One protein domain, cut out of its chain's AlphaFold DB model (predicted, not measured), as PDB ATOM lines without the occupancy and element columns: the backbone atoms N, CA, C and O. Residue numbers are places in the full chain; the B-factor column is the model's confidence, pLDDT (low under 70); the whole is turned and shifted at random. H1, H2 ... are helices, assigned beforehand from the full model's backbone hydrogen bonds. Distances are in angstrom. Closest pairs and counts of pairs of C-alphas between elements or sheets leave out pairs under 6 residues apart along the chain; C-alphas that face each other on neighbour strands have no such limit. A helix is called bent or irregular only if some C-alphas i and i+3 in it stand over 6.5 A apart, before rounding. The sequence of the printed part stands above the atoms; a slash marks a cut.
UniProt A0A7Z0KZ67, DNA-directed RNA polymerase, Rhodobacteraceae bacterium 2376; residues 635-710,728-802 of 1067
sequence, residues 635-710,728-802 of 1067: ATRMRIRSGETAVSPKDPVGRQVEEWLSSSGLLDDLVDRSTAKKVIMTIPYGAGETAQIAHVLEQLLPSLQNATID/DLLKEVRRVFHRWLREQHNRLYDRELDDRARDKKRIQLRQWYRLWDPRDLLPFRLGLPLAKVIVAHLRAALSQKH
ATOM      1  N   ALA A 635      58.149  83.320 142.857       95.62
ATOM      2  CA  ALA A 635      58.070  81.923 143.280       95.62
ATOM      3  C   ALA A 635      59.085  81.605 144.395       95.62
ATOM      4  O   ALA A 635      58.766  80.897 145.349       95.62
ATOM      5  N   THR A 636      60.290  82.177 144.325       96.75
ATOM      6  CA  THR A 636      61.315  82.037 145.367       96.75
ATOM      7  C   THR A 636      60.889  82.694 146.678       96.75
ATOM      8  O   THR A 636      61.003  82.065 147.730       96.75
ATOM      9  N   ARG A 637      60.338  83.913 146.635       95.81
ATOM     10  CA  ARG A 637      59.809  84.596 147.830       95.81
ATOM     11  C   ARG A 637      58.702  83.780 148.486       95.81
ATOM     12  O   ARG A 637      58.709  83.608 149.703       95.81
ATOM     13  N   MET A 638      57.784  83.236 147.689       94.50
ATOM     14  CA  MET A 638      56.690  82.403 148.188       94.50
ATOM     15  C   MET A 638      57.199  81.123 148.854       94.50
ATOM     16  O   MET A 638      56.758  80.824 149.959       94.50
ATOM     17  N   ARG A 639      58.177  80.431 148.249       94.75
ATOM     18  CA  ARG A 639      58.834  79.247 148.842       94.75
ATOM     19  C   ARG A 639      59.505  79.564 150.182       94.75
ATOM     20  O   ARG A 639      59.416  78.787 151.125       94.75
ATOM     21  N   ILE A 640      60.183  80.707 150.278       93.94
ATOM     22  CA  ILE A 640      60.851  81.121 151.521       93.94
ATOM     23  C   ILE A 640      59.810  81.457 152.602       93.94
ATOM     24  O   ILE A 640      59.930  80.995 153.734       93.94
ATOM     25  N   ARG A 641      58.747  82.202 152.262       93.88
ATOM     26  CA  ARG A 641      57.651  82.551 153.189       93.88
ATOM     27  C   ARG A 641      56.859  81.334 153.672       93.88
ATOM     28  O   ARG A 641      56.404  81.328 154.812       93.88
ATOM     29  N   SER A 642      56.684  80.317 152.825       91.50
ATOM     30  CA  SER A 642      55.987  79.074 153.180       91.50
ATOM     31  C   SER A 642      56.816  78.146 154.077       91.50
ATOM     32  O   SER A 642      56.286  77.152 154.574       91.50
ATOM     33  N   GLY A 643      58.094  78.465 154.315       88.69
ATOM     34  CA  GLY A 643      59.002  77.637 155.108       88.69
ATOM     35  C   GLY A 643      59.495  76.390 154.371       88.69
ATOM     36  O   GLY A 643      59.998  75.462 155.009       88.69
ATOM     37  N   GLU A 644      59.357  76.333 153.042       91.38
ATOM     38  CA  GLU A 644      60.014  75.298 152.246       91.38
ATOM     39  C   GLU A 644      61.528  75.474 152.340       91.38
ATOM     40  O   GLU A 644      62.033  76.582 152.219       91.38
ATOM     41  N   THR A 645      62.270  74.383 152.515       90.81
ATOM     42  CA  THR A 645      63.737  74.436 152.568       90.81
ATOM     43  C   THR A 645      64.324  73.993 151.229       90.81
ATOM     44  O   THR A 645      63.913  72.978 150.659       90.81
ATOM     45  N   ALA A 646      65.269  74.767 150.702       89.25
ATOM     46  CA  ALA A 646      66.099  74.400 149.553       89.25
ATOM     47  C   ALA A 646      67.551  74.103 149.973       89.25
ATOM     48  O   ALA A 646      68.351  73.601 149.179       89.25
ATOM     49  N   VAL A 647      67.897  74.406 151.223       86.62
ATOM     50  CA  VAL A 647      69.225  74.202 151.798       86.62
ATOM     51  C   VAL A 647      69.430  72.751 152.248       86.62
ATOM     52  O   VAL A 647      68.524  72.061 152.714       86.62
ATOM     53  N   SER A 648      70.670  72.266 152.140       81.31
ATOM     54  CA  SER A 648      71.034  70.934 152.630       81.31
ATOM     55  C   SER A 648      70.803  70.806 154.145       81.31
ATOM     56  O   SER A 648      71.244  71.676 154.894       81.31
ATOM     57  N   PRO A 649      70.289  69.665 154.648       76.25
ATOM     58  CA  PRO A 649      70.224  69.394 156.088       76.25
ATOM     59  C   PRO A 649      71.585  69.464 156.804       76.25
ATOM     60  O   PRO A 649      71.639  69.575 158.025       76.25
ATOM     61  N   LYS A 650      72.690  69.376 156.049       78.12
ATOM     62  CA  LYS A 650      74.068  69.482 156.546       78.12
ATOM     63  C   LYS A 650      74.597  70.922 156.600       78.12
ATOM     64  O   LYS A 650      75.739  71.110 157.009       78.12
ATOM     65  N   ASP A 651      73.808  71.915 156.189       78.94
ATOM     66  CA  ASP A 651      74.148  73.339 156.254       78.94
ATOM     67  C   ASP A 651      73.266  74.054 157.302       78.94
ATOM     68  O   ASP A 651      72.251  74.676 156.969       78.94
ATOM     69  N   PRO A 652      73.620  73.955 158.600       78.62
ATOM     70  CA  PRO A 652      72.843  74.558 159.682       78.62
ATOM     71  C   PRO A 652      72.849  76.093 159.640       78.62
ATOM     72  O   PRO A 652      71.952  76.713 160.208       78.62
ATOM     73  N   VAL A 653      73.841  76.707 158.982       78.62
ATOM     74  CA  VAL A 653      73.909  78.163 158.802       78.62
ATOM     75  C   VAL A 653      72.900  78.596 157.745       78.62
ATOM     76  O   VAL A 653      72.137  79.527 157.984       78.62
ATOM     77  N   GLY A 654      72.842  77.898 156.606       83.81
ATOM     78  CA  GLY A 654      71.852  78.180 155.569       83.81
ATOM     79  C   GLY A 654      70.409  78.031 156.069       83.81
ATOM     80  O   GLY A 654      69.583  78.878 155.755       83.81
ATOM     81  N   ARG A 655      70.122  77.042 156.930       84.00
ATOM     82  CA  ARG A 655      68.798  76.873 157.568       84.00
ATOM     83  C   ARG A 655      68.398  78.062 158.444       84.00
ATOM     84  O   ARG A 655      67.283  78.554 158.348       84.00
ATOM     85  N   GLN A 656      69.324  78.567 159.254       83.25
ATOM     86  CA  GLN A 656      69.072  79.758 160.070       83.25
ATOM     87  C   GLN A 656      68.883  81.018 159.217       83.25
ATOM     88  O   GLN A 656      68.106  81.899 159.573       83.25
ATOM     89  N   VAL A 657      69.586  81.108 158.085       85.38
ATOM     90  CA  VAL A 657      69.404  82.198 157.121       85.38
ATOM     91  C   VAL A 657      68.054  82.097 156.416       85.38
ATOM     92  O   VAL A 657      67.420  83.129 156.255       85.38
ATOM     93  N   GLU A 658      67.591  80.902 156.037       87.81
ATOM     94  CA  GLU A 658      66.232  80.685 155.510       87.81
ATOM     95  C   GLU A 658      65.163  81.156 156.511       87.81
ATOM     96  O   GLU A 658      64.286  81.936 156.145       87.81
ATOM     97  N   GLU A 659      65.259  80.733 157.777       86.44
ATOM     98  CA  GLU A 659      64.322  81.107 158.854       86.44
ATOM     99  C   GLU A 659      64.312  82.618 159.134       86.44
ATOM    100  O   GLU A 659      63.263  83.228 159.361       86.44
ATOM    101  N   TRP A 660      65.484  83.249 159.105       85.94
ATOM    102  CA  TRP A 660      65.573  84.698 159.232       85.94
ATOM    103  C   TRP A 660      65.016  85.404 158.004       85.94
ATOM    104  O   TRP A 660      64.238  86.339 158.143       85.94
ATOM    105  N   LEU A 661      65.358  84.952 156.798       87.19
ATOM    106  CA  LEU A 661      64.922  85.592 155.563       87.19
ATOM    107  C   LEU A 661      63.395  85.527 155.414       87.19
ATOM    108  O   LEU A 661      62.797  86.518 154.999       87.19
ATOM    109  N   SER A 662      62.765  84.418 155.820       88.31
ATOM    110  CA  SER A 662      61.305  84.239 155.796       88.31
ATOM    111  C   SER A 662      60.549  85.146 156.767       88.31
ATOM    112  O   SER A 662      59.409  85.518 156.491       88.31
ATOM    113  N   SER A 663      61.187  85.534 157.874       84.25
ATOM    114  CA  SER A 663      60.644  86.474 158.860       84.25
ATOM    115  C   SER A 663      61.148  87.911 158.677       84.25
ATOM    116  O   SER A 663      60.633  88.832 159.313       84.25
ATOM    117  N   SER A 664      62.128  88.125 157.794       80.31
ATOM    118  CA  SER A 664      62.700  89.439 157.519       80.31
ATOM    119  C   SER A 664      61.766  90.282 156.650       80.31
ATOM    120  O   SER A 664      61.212  89.814 155.656       80.31
ATOM    121  N   GLY A 665      61.680  91.578 156.950       80.62
ATOM    122  CA  GLY A 665      61.073  92.556 156.041       80.62
ATOM    123  C   GLY A 665      61.905  92.834 154.780       80.62
ATOM    124  O   GLY A 665      61.506  93.668 153.979       80.62
ATOM    125  N   LEU A 666      63.058  92.170 154.609       82.25
ATOM    126  CA  LEU A 666      64.035  92.427 153.544       82.25
ATOM    127  C   LEU A 666      63.940  91.437 152.374       82.25
ATOM    128  O   LEU A 666      64.652  91.595 151.386       82.25
ATOM    129  N   LEU A 667      63.099  90.401 152.468       88.00
ATOM    130  CA  LEU A 667      63.016  89.343 151.456       88.00
ATOM    131  C   LEU A 667      62.766  89.893 150.041       88.00
ATOM    132  O   LEU A 667      63.416  89.453 149.095       88.00
ATOM    133  N   ASP A 668      61.870  90.867 149.900       86.75
ATOM    134  CA  ASP A 668      61.464  91.389 148.590       86.75
ATOM    135  C   ASP A 668      62.555  92.255 147.942       86.75
ATOM    136  O   ASP A 668      62.681  92.258 146.715       86.75
ATOM    137  N   ASP A 669      63.373  92.914 148.770       84.19
ATOM    138  CA  ASP A 669      64.523  93.724 148.352       84.19
ATOM    139  C   ASP A 669      65.747  92.862 148.004       84.19
ATOM    140  O   ASP A 669      66.565  93.238 147.164       84.19
ATOM    141  N   LEU A 670      65.903  91.712 148.669       86.50
ATOM    142  CA  LEU A 670      67.056  90.817 148.507       86.50
ATOM    143  C   LEU A 670      66.832  89.743 147.436       86.50
ATOM    144  O   LEU A 670      67.792  89.283 146.821       86.50
ATOM    145  N   VAL A 671      65.584  89.332 147.218       92.31
ATOM    146  CA  VAL A 671      65.184  88.402 146.159       92.31
ATOM    147  C   VAL A 671      64.355  89.182 145.164       92.31
ATOM    148  O   VAL A 671      63.195  89.474 145.411       92.31
ATOM    149  N   ASP A 672      64.937  89.509 144.023       90.44
ATOM    150  CA  ASP A 672      64.346  90.376 143.014       90.44
ATOM    151  C   ASP A 672      64.665  89.877 141.594       90.44
ATOM    152  O   ASP A 672      65.311  88.847 141.375       90.44
ATOM    153  N   ARG A 673      64.234  90.637 140.583       90.12
ATOM    154  CA  ARG A 673      64.530  90.315 139.184       90.12
ATOM    155  C   ARG A 673      66.036  90.277 138.895       90.12
ATOM    156  O   ARG A 673      66.471  89.485 138.055       90.12
ATOM    157  N   SER A 674      66.831  91.151 139.520       88.31
ATOM    158  CA  SER A 674      68.263  91.286 139.225       88.31
ATOM    159  C   SER A 674      69.057  90.069 139.707       88.31
ATOM    160  O   SER A 674      69.834  89.495 138.936       88.31
ATOM    161  N   THR A 675      68.788  89.608 140.930       91.00
ATOM    162  CA  THR A 675      69.351  88.387 141.517       91.00
ATOM    163  C   THR A 675      68.883  87.139 140.772       91.00
ATOM    164  O   THR A 675      69.721  86.316 140.387       91.00
ATOM    165  N   ALA A 676      67.588  87.040 140.441       94.62
ATOM    166  CA  ALA A 676      67.051  85.939 139.641       94.62
ATOM    167  C   ALA A 676      67.716  85.839 138.260       94.62
ATOM    168  O   ALA A 676      68.168  84.761 137.866       94.62
ATOM    169  N   LYS A 677      67.876  86.959 137.539       92.38
ATOM    170  CA  LYS A 677      68.519  86.977 136.214       92.38
ATOM    171  C   LYS A 677      69.924  86.368 136.237       92.38
ATOM    172  O   LYS A 677      70.270  85.623 135.322       92.38
ATOM    173  N   LYS A 678      70.739  86.635 137.268       89.75
ATOM    174  CA  LYS A 678      72.118  86.103 137.369       89.75
ATOM    175  C   LYS A 678      72.165  84.579 137.511       89.75
ATOM    176  O   LYS A 678      73.120  83.953 137.047       89.75
ATOM    177  N   VAL A 679      71.143  83.984 138.120       93.12
ATOM    178  CA  VAL A 679      71.044  82.532 138.302       93.12
ATOM    179  C   VAL A 679      70.395  81.891 137.082       93.12
ATOM    180  O   VAL A 679      71.025  81.078 136.412       93.12
ATOM    181  N   ILE A 680      69.173  82.301 136.744       94.12
ATOM    182  CA  ILE A 680      68.336  81.628 135.742       94.12
ATOM    183  C   ILE A 680      68.951  81.707 134.343       94.12
ATOM    184  O   ILE A 680      69.049  80.693 133.656       94.12
ATOM    185  N   MET A 681      69.473  82.874 133.951       89.75
ATOM    186  CA  MET A 681      70.089  83.060 132.632       89.75
ATOM    187  C   MET A 681      71.345  82.202 132.444       89.75
ATOM    188  O   MET A 681      71.715  81.906 131.317       89.75
ATOM    189  N   THR A 682      72.025  81.800 133.522       87.88
ATOM    190  CA  THR A 682      73.311  81.095 133.439       87.88
ATOM    191  C   THR A 682      73.191  79.573 133.545       87.88
ATOM    192  O   THR A 682      74.170  78.870 133.280       87.88
ATOM    193  N   ILE A 683      72.003  79.053 133.880       89.19
ATOM    194  CA  ILE A 683      71.734  77.610 133.986       89.19
ATOM    195  C   ILE A 683      71.920  76.894 132.639       89.19
ATOM    196  O   ILE A 683      72.717  75.952 132.616       89.19
ATOM    197  N   PRO A 684      71.310  77.339 131.517       86.88
ATOM    198  CA  PRO A 684      71.519  76.704 130.209       86.88
ATOM    199  C   PRO A 684      72.989  76.708 129.776       86.88
ATOM    200  O   PRO A 684      73.446  75.793 129.098       86.88
ATOM    201  N   TYR A 685      73.753  77.707 130.227       82.81
ATOM    202  CA  TYR A 685      75.168  77.888 129.903       82.81
ATOM    203  C   TYR A 685      76.125  77.234 130.910       82.81
ATOM    204  O   TYR A 685      77.343  77.373 130.791       82.81
ATOM    205  N   GLY A 686      75.595  76.469 131.872       76.69
ATOM    206  CA  GLY A 686      76.377  75.569 132.720       76.69
ATOM    207  C   GLY A 686      77.245  76.286 133.742       76.69
ATOM    208  O   GLY A 686      78.249  75.726 134.192       76.69
ATOM    209  N   ALA A 687      76.871  77.511 134.123       78.50
ATOM    210  CA  ALA A 687      77.499  78.156 135.263       78.50
ATOM    211  C   ALA A 687      77.309  77.283 136.508       78.50
ATOM    212  O   ALA A 687      76.196  76.895 136.872       78.50
ATOM    213  N   GLY A 688      78.428  76.956 137.154       78.38
ATOM    214  CA  GLY A 688      78.407  76.232 138.415       78.38
ATOM    215  C   GLY A 688      77.770  77.073 139.518       78.38
ATOM    216  O   GLY A 688      77.837  78.303 139.497       78.38
ATOM    217  N   GLU A 689      77.216  76.399 140.519       83.56
ATOM    218  CA  GLU A 689      76.578  77.031 141.678       83.56
ATOM    219  C   GLU A 689      77.503  78.054 142.362       83.56
ATOM    220  O   GLU A 689      77.094  79.172 142.644       83.56
ATOM    221  N   THR A 690      78.795  77.738 142.498       80.38
ATOM    222  CA  THR A 690      79.830  78.654 143.011       80.38
ATOM    223  C   THR A 690      79.882  79.991 142.266       80.38
ATOM    224  O   THR A 690      80.017  81.042 142.892       80.38
ATOM    225  N   ALA A 691      79.784  79.968 140.934       80.44
ATOM    226  CA  ALA A 691      79.808  81.185 140.128       80.44
ATOM    227  C   ALA A 691      78.515  81.986 140.324       80.44
ATOM    228  O   ALA A 691      78.574  83.198 140.516       80.44
ATOM    229  N   GLN A 692      77.369  81.303 140.353       89.31
ATOM    230  CA  GLN A 692      76.063  81.918 140.601       89.31
ATOM    231  C   GLN A 692      76.011  82.595 141.976       89.31
ATOM    232  O   GLN A 692      75.614  83.754 142.060       89.31
ATOM    233  N   ILE A 693      76.507  81.929 143.023       87.06
ATOM    234  CA  ILE A 693      76.624  82.486 144.380       87.06
ATOM    235  C   ILE A 693      77.448  83.770 144.364       87.06
ATOM    236  O   ILE A 693      77.042  84.766 144.951       87.06
ATOM    237  N   ALA A 694      78.587  83.778 143.672       80.69
ATOM    238  CA  ALA A 694      79.422  84.969 143.581       80.69
ATOM    239  C   ALA A 694      78.722  86.131 142.853       80.69
ATOM    240  O   ALA A 694      78.863  87.280 143.264       80.69
ATOM    241  N   HIS A 695      77.946  85.838 141.806       84.44
ATOM    242  CA  HIS A 695      77.200  86.855 141.061       84.44
ATOM    243  C   HIS A 695      76.038  87.419 141.882       84.44
ATOM    244  O   HIS A 695      75.821  88.626 141.869       84.44
ATOM    245  N   VAL A 696      75.308  86.567 142.606       89.12
ATOM    246  CA  VAL A 696      74.240  87.001 143.517       89.12
ATOM    247  C   VAL A 696      74.829  87.809 144.668       89.12
ATOM    248  O   VAL A 696      74.342  88.897 144.941       89.12
ATOM    249  N   LEU A 697      75.929  87.355 145.278       84.38
ATOM    250  CA  LEU A 697      76.636  88.106 146.317       84.38
ATOM    251  C   LEU A 697      76.989  89.521 145.845       84.38
ATOM    252  O   LEU A 697      76.746  90.480 146.566       84.38
ATOM    253  N   GLU A 698      77.509  89.661 144.624       80.25
ATOM    254  CA  GLU A 698      77.806  90.968 144.034       80.25
ATOM    255  C   GLU A 698      76.568  91.879 143.945       80.25
ATOM    256  O   GLU A 698      76.686  93.074 144.202       80.25
ATOM    257  N   GLN A 699      75.383  91.329 143.643       83.50
ATOM    258  CA  GLN A 699      74.125  92.092 143.624       83.50
ATOM    259  C   GLN A 699      73.614  92.454 145.027       83.50
ATOM    260  O   GLN A 699      73.010  93.506 145.195       83.50
ATOM    261  N   LEU A 700      73.862  91.613 146.035       81.44
ATOM    262  CA  LEU A 700      73.378  91.835 147.403       81.44
ATOM    263  C   LEU A 700      74.212  92.864 148.174       81.44
ATOM    264  O   LEU A 700      73.693  93.537 149.064       81.44
ATOM    265  N   LEU A 701      75.511  92.971 147.870       74.69
ATOM    266  CA  LEU A 701      76.442  93.810 148.630       74.69
ATOM    267  C   LEU A 701      75.969  95.270 148.797       74.69
ATOM    268  O   LEU A 701      76.051  95.755 149.925       74.69
ATOM    269  N   PRO A 702      75.452  95.974 147.767       71.25
ATOM    270  CA  PRO A 702      74.917  97.328 147.931       71.25
ATOM    271  C   PRO A 702      73.742  97.415 148.917       71.25
ATOM    272  O   PRO A 702      73.722  98.309 149.760       71.25
ATOM    273  N   SER A 703      72.793  96.476 148.856       69.94
ATOM    274  CA  SER A 703      71.620  96.455 149.743       69.94
ATOM    275  C   SER A 703      72.018  96.170 151.195       69.94
ATOM    276  O   SER A 703      71.539  96.823 152.119       69.94
ATOM    277  N   LEU A 704      72.976  95.262 151.403       68.62
ATOM    278  CA  LEU A 704      73.487  94.906 152.730       68.62
ATOM    279  C   LEU A 704      74.313  96.018 153.399       68.62
ATOM    280  O   LEU A 704      74.473  95.996 154.616       68.62
ATOM    281  N   GLN A 705      74.847  96.981 152.640       63.25
ATOM    282  CA  GLN A 705      75.547  98.138 153.214       63.25
ATOM    283  C   GLN A 705      74.601  99.122 153.905       63.25
ATOM    284  O   GLN A 705      75.001  99.761 154.876       63.25
ATOM    285  N   ASN A 706      73.389  99.269 153.371       55.00
ATOM    286  CA  ASN A 706      72.446 100.312 153.772       55.00
ATOM    287  C   ASN A 706      71.317  99.779 154.664       55.00
ATOM    288  O   ASN A 706      70.620 100.565 155.302       55.00
ATOM    289  N   ALA A 707      71.126  98.459 154.711       55.84
ATOM    290  CA  ALA A 707      70.112  97.837 155.544       55.84
ATOM    291  C   ALA A 707      70.479  97.925 157.034       55.84
ATOM    292  O   ALA A 707      71.584  97.565 157.447       55.84
ATOM    293  N   THR A 708      69.515  98.342 157.858       54.91
ATOM    294  CA  THR A 708      69.586  98.123 159.308       54.91
ATOM    295  C   THR A 708      69.180  96.670 159.540       54.91
ATOM    296  O   THR A 708      68.008  96.324 159.421       54.91
ATOM    297  N   ILE A 709      70.162  95.788 159.732       58.66
ATOM    298  CA  ILE A 709      69.914  94.351 159.887       58.66
ATOM    299  C   ILE A 709      69.593  94.082 161.360       58.66
ATOM    300  O   ILE A 709      70.476  93.746 162.151       58.66
ATOM    301  N   ASP A 710      68.329  94.258 161.732       53.00
ATOM    302  CA  ASP A 710      67.849  93.892 163.062       53.00
ATOM    303  C   ASP A 710      67.742  92.361 163.187       53.00
ATOM    304  O   ASP A 710      67.330  91.669 162.255       53.00
ATOM    305  N   ASP A 728      87.705  76.926 146.123       57.88
ATOM    306  CA  ASP A 728      87.298  77.570 144.866       57.88
ATOM    307  C   ASP A 728      86.221  78.641 145.057       57.88
ATOM    308  O   ASP A 728      86.291  79.693 144.425       57.88
ATOM    309  N   LEU A 729      85.291  78.434 145.994       63.66
ATOM    310  CA  LEU A 729      84.343  79.475 146.390       63.66
ATOM    311  C   LEU A 729      85.081  80.639 147.051       63.66
ATOM    312  O   LEU A 729      84.817  81.790 146.728       63.66
ATOM    313  N   LEU A 730      86.076  80.353 147.895       65.25
ATOM    314  CA  LEU A 730      86.914  81.379 148.511       65.25
ATOM    315  C   LEU A 730      87.663  82.217 147.462       65.25
ATOM    316  O   LEU A 730      87.749  83.434 147.608       65.25
ATOM    317  N   LYS A 731      88.190  81.599 146.394       65.19
ATOM    318  CA  LYS A 731      88.835  82.327 145.283       65.19
ATOM    319  C   LYS A 731      87.859  83.276 144.587       65.19
ATOM    320  O   LYS A 731      88.216  84.427 144.338       65.19
ATOM    321  N   GLU A 732      86.649  82.811 144.281       64.38
ATOM    322  CA  GLU A 732      85.641  83.621 143.590       64.38
ATOM    323  C   GLU A 732      85.117  84.756 144.479       64.38
ATOM    324  O   GLU A 732      85.096  85.914 144.068       64.38
ATOM    325  N   VAL A 733      84.807  84.450 145.741       65.56
ATOM    326  CA  VAL A 733      84.375  85.428 146.748       65.56
ATOM    327  C   VAL A 733      85.459  86.474 146.987       65.56
ATOM    328  O   VAL A 733      85.158  87.664 147.002       65.56
ATOM    329  N   ARG A 734      86.735  86.073 147.090       66.62
ATOM    330  CA  ARG A 734      87.855  87.024 147.158       66.62
ATOM    331  C   ARG A 734      87.874  87.926 145.931       66.62
ATOM    332  O   ARG A 734      88.059  89.129 146.087       66.62
ATOM    333  N   ARG A 735      87.666  87.395 144.725       66.81
ATOM    334  CA  ARG A 735      87.650  88.199 143.493       66.81
ATOM    335  C   ARG A 735      86.535  89.251 143.510       66.81
ATOM    336  O   ARG A 735      86.819  90.413 143.208       66.81
ATOM    337  N   VAL A 736      85.314  88.857 143.879       64.31
ATOM    338  CA  VAL A 736      84.161  89.765 144.030       64.31
ATOM    339  C   VAL A 736      84.439  90.807 145.110       64.31
ATOM    340  O   VAL A 736      84.299  91.999 144.861       64.31
ATOM    341  N   PHE A 737      84.948  90.390 146.271       66.38
ATOM    342  CA  PHE A 737      85.259  91.296 147.372       66.38
ATOM    343  C   PHE A 737      86.305  92.345 147.001       66.38
ATOM    344  O   PHE A 737      86.101  93.529 147.245       66.38
ATOM    345  N   HIS A 738      87.401  91.942 146.355       62.53
ATOM    346  CA  HIS A 738      88.410  92.895 145.901       62.53
ATOM    347  C   HIS A 738      87.826  93.877 144.881       62.53
ATOM    348  O   HIS A 738      88.237  95.031 144.832       62.53
ATOM    349  N   ARG A 739      86.896  93.439 144.020       61.78
ATOM    350  CA  ARG A 739      86.193  94.330 143.080       61.78
ATOM    351  C   ARG A 739      85.343  95.350 143.841       61.78
ATOM    352  O   ARG A 739      85.568  96.542 143.669       61.78
ATOM    353  N   TRP A 740      84.495  94.883 144.747       65.06
ATOM    354  CA  TRP A 740      83.633  95.735 145.558       65.06
ATOM    355  C   TRP A 740      84.418  96.698 146.463       65.06
ATOM    356  O   TRP A 740      84.120  97.885 146.491       65.06
ATOM    357  N   LEU A 741      85.476  96.247 147.152       62.00
ATOM    358  CA  LEU A 741      86.326  97.125 147.973       62.00
ATOM    359  C   LEU A 741      86.952  98.238 147.144       62.00
ATOM    360  O   LEU A 741      87.025  99.374 147.604       62.00
ATOM    361  N   ARG A 742      87.391  97.920 145.923       59.19
ATOM    362  CA  ARG A 742      87.908  98.932 144.999       59.19
ATOM    363  C   ARG A 742      86.830  99.950 144.650       59.19
ATOM    364  O   ARG A 742      87.119 101.136 144.674       59.19
ATOM    365  N   GLU A 743      85.598  99.521 144.394       60.28
ATOM    366  CA  GLU A 743      84.476 100.441 144.157       60.28
ATOM    367  C   GLU A 743      84.191 101.332 145.376       60.28
ATOM    368  O   GLU A 743      84.047 102.543 145.228       60.28
ATOM    369  N   GLN A 744      84.197 100.777 146.592       59.97
ATOM    370  CA  GLN A 744      84.017 101.569 147.817       59.97
ATOM    371  C   GLN A 744      85.179 102.537 148.067       59.97
ATOM    372  O   GLN A 744      84.959 103.670 148.497       59.97
ATOM    373  N   HIS A 745      86.409 102.112 147.778       58.78
ATOM    374  CA  HIS A 745      87.599 102.954 147.841       58.78
ATOM    375  C   HIS A 745      87.524 104.099 146.827       58.78
ATOM    376  O   HIS A 745      87.889 105.222 147.151       58.78
ATOM    377  N   ASN A 746      86.975 103.858 145.636       51.84
ATOM    378  CA  ASN A 746      86.770 104.903 144.635       51.84
ATOM    379  C   ASN A 746      85.742 105.949 145.106       51.84
ATOM    380  O   ASN A 746      85.975 107.144 144.947       51.84
ATOM    381  N   ARG A 747      84.689 105.529 145.822       53.28
ATOM    382  CA  ARG A 747      83.699 106.419 146.468       53.28
ATOM    383  C   ARG A 747      84.238 107.230 147.667       53.28
ATOM    384  O   ARG A 747      83.463 107.934 148.317       53.28
ATOM    385  N   LEU A 748      85.514 107.100 148.052       49.59
ATOM    386  CA  LEU A 748      86.164 108.015 149.015       49.59
ATOM    387  C   LEU A 748      86.610 109.329 148.379       49.59
ATOM    388  O   LEU A 748      86.817 110.305 149.097       49.59
ATOM    389  N   TYR A 749      86.821 109.328 147.064       48.22
ATOM    390  CA  TYR A 749      87.323 110.486 146.331       48.22
ATOM    391  C   TYR A 749      86.204 111.467 145.949       48.22
ATOM    392  O   TYR A 749      86.473 112.463 145.276       48.22
ATOM    393  N   ASP A 750      84.979 111.214 146.421       45.31
ATOM    394  CA  ASP A 750      83.844 112.118 146.296       45.31
ATOM    395  C   ASP A 750      84.070 113.371 147.163       45.31
ATOM    396  O   ASP A 750      84.270 113.294 148.382       45.31
ATOM    397  N   ARG A 751      84.105 114.541 146.513       39.34
ATOM    398  CA  ARG A 751      84.471 115.830 147.127       39.34
ATOM    399  C   ARG A 751      83.375 116.399 148.035       39.34
ATOM    400  O   ARG A 751      83.663 117.334 148.774       39.34
ATOM    401  N   GLU A 752      82.165 115.841 148.006       42.59
ATOM    402  CA  GLU A 752      81.054 116.243 148.888       42.59
ATOM    403  C   GLU A 752      81.160 115.676 150.310       42.59
ATOM    404  O   GLU A 752      80.461 116.128 151.215       42.59
ATOM    405  N   LEU A 753      82.056 114.713 150.539       45.78
ATOM    406  CA  LEU A 753      82.388 114.265 151.886       45.78
ATOM    407  C   LEU A 753      83.319 115.287 152.539       45.78
ATOM    408  O   LEU A 753      84.431 115.502 152.043       45.78
ATOM    409  N   ASP A 754      82.888 115.866 153.664       56.53
ATOM    410  CA  ASP A 754      83.772 116.663 154.513       56.53
ATOM    411  C   ASP A 754      84.982 115.828 154.978       56.53
ATOM    412  O   ASP A 754      84.956 114.589 154.971       56.53
ATOM    413  N   ASP A 755      86.070 116.494 155.365       51.97
ATOM    414  CA  ASP A 755      87.320 115.809 155.715       51.97
ATOM    415  C   ASP A 755      87.146 114.823 156.883       51.97
ATOM    416  O   ASP A 755      87.800 113.782 156.926       51.97
ATOM    417  N   ARG A 756      86.177 115.068 157.772       53.84
ATOM    418  CA  ARG A 756      85.839 114.200 158.906       53.84
ATOM    419  C   ARG A 756      85.129 112.923 158.451       53.84
ATOM    420  O   ARG A 756      85.430 111.834 158.943       53.84
ATOM    421  N   ALA A 757      84.202 113.032 157.506       53.66
ATOM    422  CA  ALA A 757      83.494 111.925 156.880       53.66
ATOM    423  C   ALA A 757      84.439 111.102 155.994       53.66
ATOM    424  O   ALA A 757      84.394 109.866 156.016       53.66
ATOM    425  N   ARG A 758      85.353 111.773 155.280       54.56
ATOM    426  CA  ARG A 758      86.398 111.140 154.470       54.56
ATOM    427  C   ARG A 758      87.394 110.373 155.338       54.56
ATOM    428  O   ARG A 758      87.701 109.225 155.017       54.56
ATOM    429  N   ASP A 759      87.830 110.938 156.462       56.09
ATOM    430  CA  ASP A 759      88.714 110.257 157.412       56.09
ATOM    431  C   ASP A 759      88.027 109.084 158.110       56.09
ATOM    432  O   ASP A 759      88.607 108.001 158.204       56.09
ATOM    433  N   LYS A 760      86.758 109.227 158.511       59.59
ATOM    434  CA  LYS A 760      85.977 108.119 159.082       59.59
ATOM    435  C   LYS A 760      85.862 106.952 158.096       59.59
ATOM    436  O   LYS A 760      86.085 105.800 158.470       59.59
ATOM    437  N   LYS A 761      85.591 107.248 156.823       57.72
ATOM    438  CA  LYS A 761      85.472 106.255 155.746       57.72
ATOM    439  C   LYS A 761      86.847 105.680 155.346       57.72
ATOM    440  O   LYS A 761      86.940 104.488 155.066       57.72
ATOM    441  N   ARG A 762      87.940 106.460 155.412       55.47
ATOM    442  CA  ARG A 762      89.340 105.988 155.267       55.47
ATOM    443  C   ARG A 762      89.750 105.039 156.386       55.47
ATOM    444  O   ARG A 762      90.381 104.022 156.110       55.47
ATOM    445  N   ILE A 763      89.408 105.355 157.634       58.28
ATOM    446  CA  ILE A 763      89.650 104.488 158.794       58.28
ATOM    447  C   ILE A 763      88.866 103.185 158.627       58.28
ATOM    448  O   ILE A 763      89.441 102.112 158.791       58.28
ATOM    449  N   GLN A 764      87.602 103.268 158.210       57.75
ATOM    450  CA  GLN A 764      86.754 102.109 157.939       57.75
ATOM    451  C   GLN A 764      87.315 101.228 156.809       57.75
ATOM    452  O   GLN A 764      87.426 100.016 156.967       57.75
ATOM    453  N   LEU A 765      87.776 101.825 155.705       58.41
ATOM    454  CA  LEU A 765      88.429 101.093 154.616       58.41
ATOM    455  C   LEU A 765      89.766 100.485 155.046       58.41
ATOM    456  O   LEU A 765      90.027  99.327 154.739       58.41
ATOM    457  N   ARG A 766      90.599 101.204 155.810       53.84
ATOM    458  CA  ARG A 766      91.839 100.652 156.385       53.84
ATOM    459  C   ARG A 766      91.559  99.495 157.340       53.84
ATOM    460  O   ARG A 766      92.335  98.548 157.357       53.84
ATOM    461  N   GLN A 767      90.468  99.541 158.102       54.03
ATOM    462  CA  GLN A 767      90.012  98.411 158.914       54.03
ATOM    463  C   GLN A 767      89.604  97.229 158.026       54.03
ATOM    464  O   GLN A 767      90.064  96.121 158.274       54.03
ATOM    465  N   TRP A 768      88.850  97.454 156.945       56.12
ATOM    466  CA  TRP A 768      88.475  96.397 155.997       56.12
ATOM    467  C   TRP A 768      89.669  95.780 155.252       56.12
ATOM    468  O   TRP A 768      89.674  94.578 155.017       56.12
ATOM    469  N   TYR A 769      90.692  96.572 154.912       55.28
ATOM    470  CA  TYR A 769      91.934  96.082 154.298       55.28
ATOM    471  C   TYR A 769      92.858  95.365 155.300       55.28
ATOM    472  O   TYR A 769      93.527  94.407 154.920       55.28
ATOM    473  N   ARG A 770      92.915  95.809 156.568       44.50
ATOM    474  CA  ARG A 770      93.717  95.168 157.635       44.50
ATOM    475  C   ARG A 770      93.100  93.859 158.131       44.50
ATOM    476  O   ARG A 770      93.839  92.951 158.498       44.50
ATOM    477  N   LEU A 771      91.773  93.746 158.113       45.34
ATOM    478  CA  LEU A 771      91.027  92.511 158.369       45.34
ATOM    479  C   LEU A 771      91.010  91.646 157.100       45.34
ATOM    480  O   LEU A 771      89.961  91.386 156.521       45.34
ATOM    481  N   TRP A 772      92.191  91.224 156.637       46.94
ATOM    482  CA  TRP A 772      92.407  90.473 155.385       46.94
ATOM    483  C   TRP A 772      91.743  89.079 155.353       46.94
ATOM    484  O   TRP A 772      91.926  88.296 154.416       46.94
ATOM    485  N   ASP A 773      90.917  88.767 156.346       53.22
ATOM    486  CA  ASP A 773      90.070  87.599 156.359       53.22
ATOM    487  C   ASP A 773      88.641  87.957 155.904       53.22
ATOM    488  O   ASP A 773      87.908  88.629 156.631       53.22
ATOM    489  N   PRO A 774      88.177  87.473 154.730       50.16
ATOM    490  CA  PRO A 774      86.777  87.597 154.314       50.16
ATOM    491  C   PRO A 774      85.793  87.074 155.368       50.16
ATOM    492  O   PRO A 774      84.616  87.428 155.339       50.16
ATOM    493  N   ARG A 775      86.276  86.228 156.289       50.50
ATOM    494  CA  ARG A 775      85.517  85.723 157.423       50.50
ATOM    495  C   ARG A 775      85.175  86.787 158.450       50.50
ATOM    496  O   ARG A 775      84.335  86.447 159.254       50.50
ATOM    497  N   ASP A 776      85.735  88.000 158.458       49.72
ATOM    498  CA  ASP A 776      85.537  88.989 159.541       49.72
ATOM    499  C   ASP A 776      84.603  90.163 159.200       49.72
ATOM    500  O   ASP A 776      84.255  90.961 160.072       49.72
ATOM    501  N   LEU A 777      84.143  90.273 157.952       56.56
ATOM    502  CA  LEU A 777      83.312  91.393 157.501       56.56
ATOM    503  C   LEU A 777      81.832  91.018 157.459       56.56
ATOM    504  O   LEU A 777      81.450  90.083 156.760       56.56
ATOM    505  N   LEU A 778      80.985  91.787 158.153       56.72
ATOM    506  CA  LEU A 778      79.535  91.552 158.251       56.72
ATOM    507  C   LEU A 778      78.836  91.358 156.882       56.72
ATOM    508  O   LEU A 778      78.103  90.377 156.751       56.72
ATOM    509  N   PRO A 779      79.110  92.165 155.827       58.19
ATOM    510  CA  PRO A 779      78.519  91.946 154.501       58.19
ATOM    511  C   PRO A 779      78.895  90.603 153.862       58.19
ATOM    512  O   PRO A 779      78.147  90.094 153.039       58.19
ATOM    513  N   PHE A 780      80.024  89.999 154.247       62.00
ATOM    514  CA  PHE A 780      80.467  88.694 153.746       62.00
ATOM    515  C   PHE A 780      80.027  87.543 154.650       62.00
ATOM    516  O   PHE A 780      79.617  86.503 154.132       62.00
ATOM    517  N   ARG A 781      80.036  87.745 155.976       65.12
ATOM    518  CA  ARG A 781      79.485  86.803 156.964       65.12
ATOM    519  C   ARG A 781      78.007  86.522 156.710       65.12
ATOM    520  O   ARG A 781      77.616  85.364 156.779       65.12
ATOM    521  N   LEU A 782      77.222  87.550 156.381       69.44
ATOM    522  CA  LEU A 782      75.808  87.412 156.024       69.44
ATOM    523  C   LEU A 782      75.608  87.180 154.521       69.44
ATOM    524  O   LEU A 782      74.851  86.294 154.133       69.44
ATOM    525  N   GLY A 783      76.298  87.938 153.665       77.44
ATOM    526  CA  GLY A 783      76.034  87.930 152.226       77.44
ATOM    527  C   GLY A 783      76.344  86.602 151.545       77.44
ATOM    528  O   GLY A 783      75.623  86.221 150.630       77.44
ATOM    529  N   LEU A 784      77.380  85.869 151.971       78.50
ATOM    530  CA  LEU A 784      77.719  84.590 151.341       78.50
ATOM    531  C   LEU A 784      76.698  83.482 151.669       78.50
ATOM    532  O   LEU A 784      76.219  82.845 150.727       78.50
ATOM    533  N   PRO A 785      76.332  83.230 152.944       82.25
ATOM    534  CA  PRO A 785      75.213  82.348 153.273       82.25
ATOM    535  C   PRO A 785      73.898  82.782 152.620       82.25
ATOM    536  O   PRO A 785      73.209  81.946 152.046       82.25
ATOM    537  N   LEU A 786      73.591  84.081 152.618       86.62
ATOM    538  CA  LEU A 786      72.392  84.618 151.977       86.62
ATOM    539  C   LEU A 786      72.371  84.340 150.468       86.62
ATOM    540  O   LEU A 786      71.391  83.811 149.953       86.62
ATOM    541  N   ALA A 787      73.471  84.607 149.762       89.56
ATOM    542  CA  ALA A 787      73.592  84.308 148.339       89.56
ATOM    543  C   ALA A 787      73.442  82.807 148.048       89.56
ATOM    544  O   ALA A 787      72.808  82.445 147.061       89.56
ATOM    545  N   LYS A 788      73.984  81.927 148.903       89.81
ATOM    546  CA  LYS A 788      73.781  80.471 148.794       89.81
ATOM    547  C   LYS A 788      72.309  80.088 148.911       89.81
ATOM    548  O   LYS A 788      71.819  79.368 148.047       89.81
ATOM    549  N   VAL A 789      71.621  80.585 149.939       91.94
ATOM    550  CA  VAL A 789      70.188  80.332 150.161       91.94
ATOM    551  C   VAL A 789      69.374  80.806 148.959       91.94
ATOM    552  O   VAL A 789      68.617  80.029 148.383       91.94
ATOM    553  N   ILE A 790      69.595  82.041 148.506       94.50
ATOM    554  CA  ILE A 790      68.879  82.617 147.360       94.50
ATOM    555  C   ILE A 790      69.120  81.800 146.083       94.50
ATOM    556  O   ILE A 790      68.168  81.477 145.376       94.50
ATOM    557  N   VAL A 791      70.366  81.406 145.794       95.00
ATOM    558  CA  VAL A 791      70.681  80.547 144.637       95.00
ATOM    559  C   VAL A 791      69.990  79.187 144.751       95.00
ATOM    560  O   VAL A 791      69.412  78.728 143.765       95.00
ATOM    561  N   ALA A 792      70.019  78.551 145.924       94.62
ATOM    562  CA  ALA A 792      69.377  77.258 146.146       94.62
ATOM    563  C   ALA A 792      67.862  77.334 145.905       94.62
ATOM    564  O   ALA A 792      67.318  76.516 145.161       94.62
ATOM    565  N   HIS A 793      67.191  78.353 146.450       96.31
ATOM    566  CA  HIS A 793      65.759  78.533 146.231       96.31
ATOM    567  C   HIS A 793      65.403  78.909 144.794       96.31
ATOM    568  O   HIS A 793      64.426  78.369 144.287       96.31
ATOM    569  N   LEU A 794      66.180  79.765 144.121       96.56
ATOM    570  CA  LEU A 794      65.945  80.105 142.712       96.56
ATOM    571  C   LEU A 794      66.049  78.873 141.811       96.56
ATOM    572  O   LEU A 794      65.227  78.681 140.916       96.56
ATOM    573  N   ARG A 795      67.047  78.015 142.059       94.94
ATOM    574  CA  ARG A 795      67.189  76.741 141.344       94.94
ATOM    575  C   ARG A 795      66.008  75.822 141.639       94.94
ATOM    576  O   ARG A 795      65.419  75.312 140.699       94.94
ATOM    577  N   ALA A 796      65.622  75.674 142.906       95.19
ATOM    578  CA  ALA A 796      64.477  74.852 143.288       95.19
ATOM    579  C   ALA A 796      63.149  75.370 142.707       95.19
ATOM    580  O   ALA A 796      62.320  74.570 142.287       95.19
ATOM    581  N   ALA A 797      62.957  76.691 142.636       96.44
ATOM    582  CA  ALA A 797      61.791  77.311 142.012       96.44
ATOM    583  C   ALA A 797      61.728  77.000 140.510       96.44
ATOM    584  O   ALA A 797      60.668  76.622 140.016       96.44
ATOM    585  N   LEU A 798      62.861  77.095 139.799       95.06
ATOM    586  CA  LEU A 798      62.942  76.698 138.391       95.06
ATOM    587  C   LEU A 798      62.642  75.204 138.220       95.06
ATOM    588  O   LEU A 798      61.813  74.860 137.391       95.06
ATOM    589  N   SER A 799      63.271  74.336 139.018       94.25
ATOM    590  CA  SER A 799      63.071  72.882 138.965       94.25
ATOM    591  C   SER A 799      61.625  72.469 139.233       94.25
ATOM    592  O   SER A 799      61.118  71.548 138.601       94.25
ATOM    593  N   GLN A 800      60.954  73.130 140.178       94.19
ATOM    594  CA  GLN A 800      59.563  72.837 140.513       94.19
ATOM    595  C   GLN A 800      58.611  73.283 139.404       94.19
ATOM    596  O   GLN A 800      57.651  72.577 139.112       94.19
ATOM    597  N   LYS A 801      58.851  74.466 138.828       95.00
ATOM    598  CA  LYS A 801      57.948  75.055 137.840       95.00
ATOM    599  C   LYS A 801      58.170  74.511 136.430       95.00
ATOM    600  O   LYS A 801      57.217  74.300 135.698       95.00
ATOM    601  N   HIS A 802      59.424  74.256 136.074       95.06
ATOM    602  CA  HIS A 802      59.842  73.790 134.754       95.06
ATOM    603  C   HIS A 802      60.780  72.576 134.897       95.06
ATOM    604  O   HIS A 802      61.980  72.677 134.612       95.06
TER     605      HIS A 802
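What this domain is: This is residues 635 to 710 and 728 to 802 of the 1067 residues of the protein "DNA-directed RNA polymerase" of Rhodobacteraceae bacterium 2376 (UniProt A0A7Z0KZ67). The long helix H8 crosses the kinked helix H5 to make the core; H2 packs on one side of H8, the helical hairpin of H4 and H5 covers the other, and H1 packs near the last part of H8. H6 packs beside H5, and after it the chain folds back through H7, which touches no helix and lies farthest from the core. The printed part has 151 residues with eight named helices, H1 to H8 in that order, and no named strand; the class is all helix. It is compact by its radius of gyration of the C-alphas, 16.6 A, yet elongated, spanning 53 by 33 by 28 A.

How they stand to each other: H8, residues 778 to 801, and H5, residues 689 to 706, are the hubs, touching four helices each. They touch at a steep tilt of 54 degrees, opposite ways, with Leu 697 and Ala 787 the closest C-alphas at 5.3 A. H5 has a kink of 39 degrees near residue 699 and is only just irregular, with C-alphas 699 and 702 6.8 A apart. H2, residues 652 to 663, touches H8 about perpendicular at 79 degrees; the closest C-alphas, of Gly 654 and Pro 785, are 5.8 A apart. H1, residues 635 to 641, touches H8 at a steep tilt of 59 degrees, its Thr 636 closest to Leu 794, with C-alphas 5.7 A apart. H4, residues 673 to 680, forms a helical hairpin with H5 at a shallow tilt of 13 degrees; the closest C-alphas, of Thr 675 and Val 696, are 5.5 A apart. H3, residues 667 to 670, only just touches H5, with 3 pairs of C-alphas within 8 A, the closest those of Leu 670 and Leu 700 at 6.5 A. H6, residues 728 to 746, touches H5 at a shallow tilt of 31 degrees, the same way, with the C-alphas of Thr 690 and Leu 729 closest at 5.7 A. H7, residues 755 to 770, is close to H6 but not clearly touching: the closest C-alphas, of His 745 and Leu 765, are 7.1 A apart. In H1, H2, H6 and H7 every O i to N i+4 pair is within hydrogen-bond range; H4 has 3 of 4, H5 11 of 14 and H8 19 of 20, and H3 is too short for such a pair.

Where its parts are: H8 is 34.0 A from first to last C-alpha, H6 27.3 A, H5 26.6 A, H7 21.7 A and H2 17.1 A. H1 begins at C-alpha 635, (58.070, 81.923, 143.280), and H8 ends at C-alpha 801, (57.948, 75.055, 137.840). H7 begins at C-alpha 755, (87.320, 115.809, 155.715).

The domain as a whole: The two farthest C-alphas, of Asp 755 and His 802, are 54.4 A apart. Residues 711 to 727 are not printed, and C-alphas 710 and 728 across this cut are 31.2 A apart. Of the links printed whole, none is long. Mean pLDDT of the printed part is 74.7; residues 703 to 710 and 728 to 782 are under 70.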